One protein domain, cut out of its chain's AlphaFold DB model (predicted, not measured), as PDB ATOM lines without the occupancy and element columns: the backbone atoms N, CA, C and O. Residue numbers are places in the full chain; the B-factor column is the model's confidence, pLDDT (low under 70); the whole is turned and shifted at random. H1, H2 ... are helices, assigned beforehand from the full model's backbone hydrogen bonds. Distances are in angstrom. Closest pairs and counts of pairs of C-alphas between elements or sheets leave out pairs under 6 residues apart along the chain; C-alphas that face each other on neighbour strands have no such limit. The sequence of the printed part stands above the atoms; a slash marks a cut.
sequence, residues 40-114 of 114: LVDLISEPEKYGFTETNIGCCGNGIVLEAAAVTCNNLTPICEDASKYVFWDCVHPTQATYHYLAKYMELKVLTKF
ATOM      1  N   LEU A  40     156.937 183.484 195.476       94.69
ATOM      2  CA  LEU A  40     155.880 183.909 196.391       94.69
ATOM      3  C   LEU A  40     154.923 184.909 195.724       94.69
ATOM      4  O   LEU A  40     153.709 184.769 195.856       94.69
ATOM      5  N   VAL A  41     155.443 185.887 194.976       93.69
ATOM      6  CA  VAL A  41     154.629 186.852 194.216       93.69
ATOM      7  C   VAL A  41     153.774 186.151 193.165       93.69
ATOM      8  O   VAL A  41     152.609 186.511 193.004       93.69
ATOM      9  N   ASP A  42     154.312 185.149 192.476       94.69
ATOM     10  CA  ASP A  42     153.572 184.367 191.486       94.69
ATOM     11  C   ASP A  42     152.440 183.562 192.136       94.69
ATOM     12  O   ASP A  42     151.314 183.570 191.650       94.69
ATOM     13  N   LEU A  43     152.692 182.963 193.303       94.12
ATOM     14  CA  LEU A  43     151.678 182.247 194.079       94.12
ATOM     15  C   LEU A  43     150.560 183.181 194.577       94.12
ATOM     16  O   LEU A  43     149.391 182.807 194.550       94.12
ATOM     17  N   ILE A  44     150.892 184.411 194.978       93.31
ATOM     18  CA  ILE A  44     149.907 185.434 195.374       93.31
ATOM     19  C   ILE A  44     149.112 185.951 194.170       93.31
ATOM     20  O   ILE A  44     147.922 186.242 194.296       93.31
ATOM     21  N   SER A  45     149.766 186.105 193.017       94.06
ATOM     22  CA  SER A  45     149.157 186.696 191.820       94.06
ATOM     23  C   SER A  45     148.299 185.692 191.056       94.06
ATOM     24  O   SER A  45     147.281 186.076 190.485       94.06
ATOM     25  N   GLU A  46     148.685 184.414 191.064       95.81
ATOM     26  CA  GLU A  46     148.003 183.319 190.372       95.81
ATOM     27  C   GLU A  46     147.755 182.103 191.292       95.81
ATOM     28  O   GLU A  46     148.202 180.986 191.007       95.81
ATOM     29  N   PRO A  47     147.010 182.284 192.400       95.25
ATOM     30  CA  PRO A  47     146.838 181.273 193.450       95.25
ATOM     31  C   PRO A  47     146.170 179.982 192.966       95.25
ATOM     32  O   PRO A  47     146.514 178.890 193.426       95.25
ATOM     33  N   GLU A  48     145.264 180.088 191.991       95.25
ATOM     34  CA  GLU A  48     144.517 178.951 191.450       95.25
ATOM     35  C   GLU A  48     145.433 177.909 190.793       95.25
ATOM     36  O   GLU A  48     145.175 176.709 190.908       95.25
ATOM     37  N   LYS A  49     146.554 178.334 190.184       95.31
ATOM     38  CA  LYS A  49     147.562 177.426 189.596       95.31
ATOM     39  C   LYS A  49     148.166 176.478 190.628       95.31
ATOM     40  O   LYS A  49     148.628 175.391 190.284       95.31
ATOM     41  N   TYR A  50     148.161 176.905 191.883       94.38
ATOM     42  CA  TYR A  50     148.789 176.232 193.008       94.38
ATOM     43  C   TYR A  50     147.765 175.615 193.970       94.38
ATOM     44  O   TYR A  50     148.148 174.991 194.956       94.38
ATOM     45  N   GLY A  51     146.467 175.735 193.667       95.00
ATOM     46  CA  GLY A  51     145.379 175.182 194.474       95.00
ATOM     47  C   GLY A  51     144.964 176.037 195.677       95.00
ATOM     48  O   GLY A  51     144.167 175.556 196.492       95.00
ATOM     49  N   PHE A  52     145.466 177.275 195.769       96.12
ATOM     50  CA  PHE A  52     145.049 178.271 196.757       96.12
ATOM     51  C   PHE A  52     143.841 179.063 196.251       96.12
ATOM     52  O   PHE A  52     143.647 179.230 195.047       96.12
ATOM     53  N   THR A  53     143.044 179.575 197.182       94.69
ATOM     54  CA  THR A  53     141.886 180.437 196.897       94.69
ATOM     55  C   THR A  53     141.985 181.785 197.599       94.69
ATOM     56  O   THR A  53     141.404 182.750 197.121       94.69
ATOM     57  N   GLU A  54     142.736 181.876 198.703       92.06
ATOM     58  CA  GLU A  54     142.821 183.082 199.530       92.06
ATOM     59  C   GLU A  54     144.262 183.576 199.674       92.06
ATOM     60  O   GLU A  54     145.133 182.876 200.194       92.06
ATOM     61  N   THR A  55     144.513 184.808 199.226       91.00
ATOM     62  CA  THR A  55     145.855 185.422 199.209       91.00
ATOM     63  C   THR A  55     145.962 186.695 200.042       91.00
ATOM     64  O   THR A  55     147.067 187.112 200.377       91.00
ATOM     65  N   ASN A  56     144.830 187.306 200.398       86.00
ATOM     66  CA  ASN A  56     144.779 188.606 201.075       86.00
ATOM     67  C   ASN A  56     144.360 188.508 202.549       86.00
ATOM     68  O   ASN A  56     144.453 189.489 203.281       86.00
ATOM     69  N   ILE A  57     143.877 187.339 202.968       84.25
ATOM     70  CA  ILE A  57     143.371 187.047 204.310       84.25
ATOM     71  C   ILE A  57     144.244 185.925 204.873       84.25
ATOM     72  O   ILE A  57     144.512 184.947 204.179       84.25
ATOM     73  N   GLY A  58     144.718 186.070 206.111       85.31
ATOM     74  CA  GLY A  58     145.407 184.992 206.825       85.31
ATOM     75  C   GLY A  58     144.415 183.948 207.341       85.31
ATOM     76  O   GLY A  58     143.313 184.306 207.749       85.31
ATOM     77  N   CYS A  59     144.794 182.669 207.350       87.38
ATOM     78  CA  CYS A  59     143.945 181.598 207.892       87.38
ATOM     79  C   CYS A  59     143.646 181.774 209.393       87.38
ATOM     80  O   CYS A  59     142.567 181.409 209.853       87.38
ATOM     81  N   CYS A  60     144.592 182.313 210.162       84.56
ATOM     82  CA  CYS A  60     144.402 182.662 211.559       84.56
ATOM     83  C   CYS A  60     144.080 184.153 211.706       84.56
ATOM     84  O   CYS A  60     144.895 185.024 211.393       84.56
ATOM     85  N   GLY A  61     142.893 184.438 212.238       74.88
ATOM     86  CA  GLY A  61     142.352 185.785 212.379       74.88
ATOM     87  C   GLY A  61     141.511 186.214 211.182       74.88
ATOM     88  O   GLY A  61     141.361 185.501 210.197       74.88
ATOM     89  N   ASN A  62     140.941 187.415 211.258       61.88
ATOM     90  CA  ASN A  62     139.981 187.893 210.254       61.88
ATOM     91  C   ASN A  62     140.661 188.476 208.998       61.88
ATOM     92  O   ASN A  62     140.056 189.271 208.284       61.88
ATOM     93  N   GLY A  63     141.939 188.150 208.765       56.25
ATOM     94  CA  GLY A  63     142.723 188.620 207.618       56.25
ATOM     95  C   GLY A  63     142.872 190.132 207.470       56.25
ATOM     96  O   GLY A  63     143.290 190.597 206.414       56.25
ATOM     97  N   ILE A  64     142.562 190.920 208.502       54.47
ATOM     98  CA  ILE A  64     142.850 192.353 208.494       54.47
ATOM     99  C   ILE A  64     144.350 192.510 208.750       54.47
ATOM    100  O   ILE A  64     144.816 192.534 209.886       54.47
ATOM    101  N   VAL A  65     145.099 192.644 207.653       47.44
ATOM    102  CA  VAL A  65     146.549 192.925 207.591       47.44
ATOM    103  C   VAL A  65     146.963 194.113 208.487       47.44
ATOM    104  O   VAL A  65     148.121 194.230 208.875       47.44
ATOM    105  N   LEU A  66     146.015 194.977 208.868       47.41
ATOM    106  CA  LEU A  66     146.217 196.165 209.703       47.41
ATOM    107  C   LEU A  66     146.212 195.918 211.226       47.41
ATOM    108  O   LEU A  66     146.463 196.862 211.969       47.41
ATOM    109  N   GLU A  67     146.011 194.693 211.722       46.41
ATOM    110  CA  GLU A  67     146.191 194.381 213.158       46.41
ATOM    111  C   GLU A  67     147.651 194.059 213.529       46.41
ATOM    112  O   GLU A  67     147.938 193.249 214.409       46.41
ATOM    113  N   ALA A  68     148.596 194.731 212.870       45.41
ATOM    114  CA  ALA A  68     150.043 194.577 213.011       45.41
ATOM    115  C   ALA A  68     150.621 194.941 214.403       45.41
ATOM    116  O   ALA A  68     151.800 195.274 214.498       45.41
ATOM    117  N   ALA A  69     149.848 194.907 215.495       45.28
ATOM    118  CA  ALA A  69     150.353 195.327 216.803       45.28
ATOM    119  C   ALA A  69     149.858 194.577 218.052       45.28
ATOM    120  O   ALA A  69     150.446 194.821 219.102       45.28
ATOM    121  N   ALA A  70     148.843 193.698 218.021       45.31
ATOM    122  CA  ALA A  70     148.261 193.253 219.302       45.31
ATOM    123  C   ALA A  70     148.079 191.752 219.536       45.31
ATOM    124  O   ALA A  70     148.133 191.348 220.697       45.31
ATOM    125  N   VAL A  71     147.880 190.901 218.525       53.28
ATOM    126  CA  VAL A  71     147.547 189.498 218.814       53.28
ATOM    127  C   VAL A  71     148.152 188.572 217.765       53.28
ATOM    128  O   VAL A  71     147.574 188.329 216.713       53.28
ATOM    129  N   THR A  72     149.334 188.032 218.062       60.62
ATOM    130  CA  THR A  72     149.793 186.787 217.437       60.62
ATOM    131  C   THR A  72     148.683 185.741 217.543       60.62
ATOM    132  O   THR A  72     148.007 185.671 218.573       60.62
ATOM    133  N   CYS A  73     148.482 184.957 216.478       67.56
ATOM    134  CA  CYS A  73     147.515 183.859 216.445       67.56
ATOM    135  C   CYS A  73     147.514 183.095 217.780       67.56
ATOM    136  O   CYS A  73     148.547 182.553 218.181       67.56
ATOM    137  N   ASN A  74     146.389 183.094 218.496       70.38
ATOM    138  CA  ASN A  74     146.274 182.433 219.793       70.38
ATOM    139  C   ASN A  74     145.006 181.577 219.865       70.38
ATOM    140  O   ASN A  74     144.190 181.572 218.950       70.38
ATOM    141  N   ASN A  75     144.826 180.859 220.973       73.06
ATOM    142  CA  ASN A  75     143.718 179.910 221.147       73.06
ATOM    143  C   ASN A  75     142.310 180.541 221.096       73.06
ATOM    144  O   ASN A  75     141.324 179.811 221.056       73.06
ATOM    145  N   LEU A  76     142.202 181.870 221.159       76.12
ATOM    146  CA  LEU A  76     140.950 182.624 221.069       76.12
ATOM    147  C   LEU A  76     140.716 183.190 219.662       76.12
ATOM    148  O   LEU A  76     139.629 183.692 219.379       76.12
ATOM    149  N   THR A  77     141.725 183.145 218.792       77.38
ATOM    150  CA  THR A  77     141.636 183.643 217.425       77.38
ATOM    151  C   THR A  77     140.916 182.610 216.549       77.38
ATOM    152  O   THR A  77     141.290 181.437 216.573       77.38
ATOM    153  N   PRO A  78     139.902 183.008 215.760       80.88
ATOM    154  CA  PRO A  78     139.294 182.121 214.776       80.88
ATOM    155  C   PRO A  78     140.332 181.606 213.777       80.88
ATOM    156  O   PRO A  78     141.205 182.357 213.338       80.88
ATOM    157  N   ILE A  79     140.215 180.332 213.412       87.50
ATOM    158  CA  ILE A  79     141.075 179.668 212.429       87.50
ATOM    159  C   ILE A  79     140.185 179.181 211.286       87.50
ATOM    160  O   ILE A  79     139.068 178.716 211.519       87.50
ATOM    161  N   CYS A  80     140.674 179.308 210.057       88.19
ATOM    162  CA  CYS A  80     140.008 178.805 208.865       88.19
ATOM    163  C   CYS A  80     139.858 177.269 208.886       88.19
ATOM    164  O   CYS A  80     140.607 176.563 209.561       88.19
ATOM    165  N   GLU A  81     138.902 176.729 208.125       92.50
ATOM    166  CA  GLU A  81     138.654 175.277 208.084       92.50
ATOM    167  C   GLU A  81     139.756 174.497 207.346       92.50
ATOM    168  O   GLU A  81     140.096 173.382 207.740       92.50
ATOM    169  N   ASP A  82     140.328 175.083 206.287       94.06
ATOM    170  CA  ASP A  82     141.359 174.455 205.456       94.06
ATOM    171  C   ASP A  82     142.505 175.431 205.153       94.06
ATOM    172  O   ASP A  82     142.470 176.203 204.192       94.06
ATOM    173  N   ALA A  83     143.570 175.356 205.956       93.31
ATOM    174  CA  ALA A  83     144.767 176.179 205.792       93.31
ATOM    175  C   ALA A  83     145.516 175.918 204.473       93.31
ATOM    176  O   ALA A  83     146.337 176.741 204.072       93.31
ATOM    177  N   SER A  84     145.246 174.809 203.769       96.00
ATOM    178  CA  SER A  84     145.876 174.530 202.472       96.00
ATOM    179  C   SER A  84     145.345 175.416 201.342       96.00
ATOM    180  O   SER A  84     145.976 175.508 200.292       96.00
ATOM    181  N   LYS A  85     144.211 176.096 201.561       95.62
ATOM    182  CA  LYS A  85     143.608 177.047 200.614       95.62
ATOM    183  C   LYS A  85     144.101 178.481 200.770       95.62
ATOM    184  O   LYS A  85     143.827 179.309 199.903       95.62
ATOM    185  N   TYR A  86     144.857 178.757 201.828       93.62
ATOM    186  CA  TYR A  86     145.345 180.085 202.171       93.62
ATOM    187  C   TYR A  86     146.843 180.193 201.910       93.62
ATOM    188  O   TYR A  86     147.615 179.301 202.268       93.62
ATOM    189  N   VAL A  87     147.270 181.310 201.328       94.19
ATOM    190  CA  VAL A  87     148.696 181.604 201.136       94.19
ATOM    191  C   VAL A  87     149.361 181.955 202.459       94.19
ATOM    192  O   VAL A  87     150.470 181.491 202.740       94.19
ATOM    193  N   PHE A  88     148.665 182.734 203.287       91.56
ATOM    194  CA  PHE A  88     149.163 183.242 204.557       91.56
ATOM    195  C   PHE A  88     148.469 182.592 205.754       91.56
ATOM    196  O   PHE A  88     147.256 182.377 205.764       91.56
ATOM    197  N   TRP A  89     149.260 182.253 206.767       89.06
ATOM    198  CA  TRP A  89     148.767 181.802 208.061       89.06
ATOM    199  C   TRP A  89     148.285 182.987 208.893       89.06
ATOM    200  O   TRP A  89     147.184 182.940 209.426       89.06
ATOM    201  N   ASP A  90     149.070 184.059 208.959       82.19
ATOM    202  CA  ASP A  90     148.727 185.309 209.641       82.19
ATOM    203  C   ASP A  90     149.129 186.522 208.777       82.19
ATOM    204  O   ASP A  90     149.312 186.391 207.571       82.19
ATOM    205  N   CYS A  91     149.232 187.720 209.355       78.44
ATOM    206  CA  CYS A  91     149.537 188.940 208.600       78.44
ATOM    207  C   CYS A  91     150.961 189.007 208.017       78.44
ATOM    208  O   CYS A  91     151.217 189.887 207.195       78.44
ATOM    209  N   VAL A  92     151.881 188.125 208.425       80.69
ATOM    210  CA  VAL A  92     153.287 188.155 207.984       80.69
ATOM    211  C   VAL A  92     153.847 186.782 207.598       80.69
ATOM    212  O   VAL A  92     154.796 186.717 206.817       80.69
ATOM    213  N   HIS A  93     153.278 185.683 208.099       88.38
ATOM    214  CA  HIS A  93     153.773 184.327 207.867       88.38
ATOM    215  C   HIS A  93     152.929 183.568 206.829       88.38
ATOM    216  O   HIS A  93     151.702 183.529 206.943       88.38
ATOM    217  N   PRO A  94     153.558 182.894 205.848       92.88
ATOM    218  CA  PRO A  94     152.901 181.929 204.968       92.88
ATOM    219  C   PRO A  94     152.323 180.701 205.694       92.88
ATOM    220  O   PRO A  94     152.758 180.342 206.787       92.88
ATOM    221  N   THR A  95     151.370 180.009 205.067       94.75
ATOM    222  CA  THR A  95     150.891 178.702 205.548       94.75
ATOM    223  C   THR A  95     151.909 177.593 205.296       94.75
ATOM    224  O   THR A  95     152.822 177.713 204.475       94.75
ATOM    225  N   GLN A  96     151.716 176.449 205.960       96.25
ATOM    226  CA  GLN A  96     152.500 175.238 205.699       96.25
ATOM    227  C   GLN A  96     152.463 174.828 204.217       96.25
ATOM    228  O   GLN A  96     153.482 174.393 203.682       96.25
ATOM    229  N   ALA A  97     151.317 174.976 203.545       96.75
ATOM    230  CA  ALA A  97     151.180 174.647 202.127       96.75
ATOM    231  C   ALA A  97     152.065 175.548 201.250       96.75
ATOM    232  O   ALA A  97     152.795 175.043 200.394       96.75
ATOM    233  N   THR A  98     152.083 176.854 201.522       96.62
ATOM    234  CA  THR A  98     152.978 177.801 200.843       96.62
ATOM    235  C   THR A  98     154.445 177.481 201.117       96.62
ATOM    236  O   THR A  98     155.245 177.411 200.184       96.62
ATOM    237  N   TYR A  99     154.816 177.206 202.372       97.19
ATOM    238  CA  TYR A  99     156.188 176.811 202.709       97.19
ATOM    239  C   TYR A  99     156.622 175.526 202.004       97.19
ATOM    240  O   TYR A  99     157.754 175.446 201.535       97.19
ATOM    241  N   HIS A 100     155.736 174.537 201.881       96.50
ATOM    242  CA  HIS A 100     156.028 173.298 201.159       96.50
ATOM    243  C   HIS A 100     156.300 173.549 199.675       96.50
ATOM    244  O   HIS A 100     157.214 172.957 199.100       96.50
ATOM    245  N   TYR A 101     155.539 174.453 199.054       95.62
ATOM    246  CA  TYR A 101     155.782 174.872 197.677       95.62
ATOM    247  C   TYR A 101     157.140 175.573 197.530       95.62
ATOM    248  O   TYR A 101     157.947 175.179 196.687       95.62
ATOM    249  N   LEU A 102     157.427 176.560 198.386       95.69
ATOM    250  CA  LEU A 102     158.689 177.299 198.357       95.69
ATOM    251  C   LEU A 102     159.895 176.389 198.626       95.69
ATOM    252  O   LEU A 102     160.906 176.504 197.940       95.69
ATOM    253  N   ALA A 103     159.787 175.449 199.566       95.38
ATOM    254  CA  ALA A 103     160.840 174.479 199.849       95.38
ATOM    255  C   ALA A 103     161.150 173.616 198.618       95.38
ATOM    256  O   ALA A 103     162.304 173.536 198.205       95.38
ATOM    257  N   LYS A 104     160.125 173.057 197.959       94.38
ATOM    258  CA  LYS A 104     160.305 172.300 196.709       94.38
ATOM    259  C   LYS A 104     160.905 173.146 195.589       94.38
ATOM    260  O   LYS A 104     161.751 172.666 194.836       94.38
ATOM    261  N   TYR A 105     160.482 174.403 195.468       93.38
ATOM    262  CA  TYR A 105     161.072 175.332 194.510       93.38
ATOM    263  C   TYR A 105     162.571 175.524 194.787       93.38
ATOM    264  O   TYR A 105     163.388 175.415 193.871       93.38
ATOM    265  N   MET A 106     162.950 175.734 196.052       93.19
ATOM    266  CA  MET A 106     164.350 175.878 196.455       93.19
ATOM    267  C   MET A 106     165.158 174.597 196.225       93.19
ATOM    268  O   MET A 106     166.278 174.675 195.724       93.19
ATOM    269  N   GLU A 107     164.603 173.419 196.504       93.25
ATOM    270  CA  GLU A 107     165.259 172.143 196.199       93.25
ATOM    271  C   GLU A 107     165.621 172.037 194.711       93.25
ATOM    272  O   GLU A 107     166.742 171.674 194.361       93.25
ATOM    273  N   LEU A 108     164.708 172.432 193.820       91.94
ATOM    274  CA  LEU A 108     164.914 172.340 192.373       91.94
ATOM    275  C   LEU A 108     165.801 173.447 191.788       91.94
ATOM    276  O   LEU A 108     166.378 173.253 190.719       91.94
ATOM    277  N   LYS A 109     165.860 174.626 192.418       90.81
ATOM    278  CA  LYS A 109     166.520 175.821 191.850       90.81
ATOM    279  C   LYS A 109     167.798 176.235 192.567       90.81
ATOM    280  O   LYS A 109     168.653 176.880 191.956       90.81
ATOM    281  N   VAL A 110     167.914 175.916 193.850       90.56
ATOM    282  CA  VAL A 110     169.026 176.326 194.715       90.56
ATOM    283  C   VAL A 110     169.963 175.152 194.948       90.56
ATOM    284  O   VAL A 110     171.165 175.303 194.741       90.56
ATOM    285  N   LEU A 111     169.443 173.969 195.303       87.06
ATOM    286  CA  LEU A 111     170.313 172.819 195.587       87.06
ATOM    287  C   LEU A 111     171.072 172.332 194.351       87.06
ATOM    288  O   LEU A 111     172.199 171.878 194.481       87.06
ATOM    289  N   THR A 112     170.523 172.515 193.148       88.88
ATOM    290  CA  THR A 112     171.213 172.191 191.887       88.88
ATOM    291  C   THR A 112     172.411 173.095 191.581       88.88
ATOM    292  O   THR A 112     173.116 172.860 190.605       88.88
ATOM    293  N   LYS A 113     172.606 174.180 192.344       84.06
ATOM    294  CA  LYS A 113     173.763 175.079 192.219       84.06
ATOM    295  C   LYS A 113     174.938 174.629 193.107       84.06
ATOM    296  O   LYS A 113     176.036 175.182 192.981       84.06
ATOM    297  N   PHE A 114     174.725 173.639 193.981       78.88
ATOM    298  CA  PHE A 114     175.769 172.901 194.704       78.88
ATOM    299  C   PHE A 114     176.244 171.681 193.899       78.88
ATOM    300  O   PHE A 114     177.448 171.340 194.022       78.88
TER     301      PHE A 114
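What this domain is: This is residues 40 to 114 of the 114 residues of the protein "Putative triacylglycerol lipase" of Lupinus albus (UniProt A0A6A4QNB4). This domain has little regular structure: a body made largely of the winding loop 51 to 95, with the short helix H1 near both H2 and the longest helix, H3, whose residues 103 to 109 stick out with the tail to 114 as an arm. The 75 printed residues hold H1, H2 and H3 in that order and no named strand, class all helix, with 24 residues in named elements. It is only just loose, close to compact, with a radius of gyration of the C-alphas of 13.7 A, and spans 44 by 25 by 20 A.

Where its parts are: H1, residues 40 to 45, begins at C-alpha 40 (155.880, 183.909, 196.391). H2 is residues 47 to 50. H3, residues 96 to 109, is 19.7 A long and ends at C-alpha 109 (166.520, 175.821, 191.850).

How they stand to each other: H1 and H2 are close but not clearly touching; their closest C-alphas, Leu 43 and Tyr 50, are 6.8 A apart. H1 and H3 are likewise close but not clearly touching, C-alphas of Leu 40 and Leu 102 closest at 7.4 A, with a steep tilt of 61 degrees, opposite ways. H2 and H3 are apart. Every O i to N i+4 pair is within hydrogen-bond range in H1 and H3; H2 is too short for one.

The domain as a whole: The C-alphas farthest apart, Leu 76 and Phe 114, are 44.7 A apart. The printed part has no cut; the link H2 to H3 is long, 45 residues. Residues 62 to 73 have pLDDT under 70.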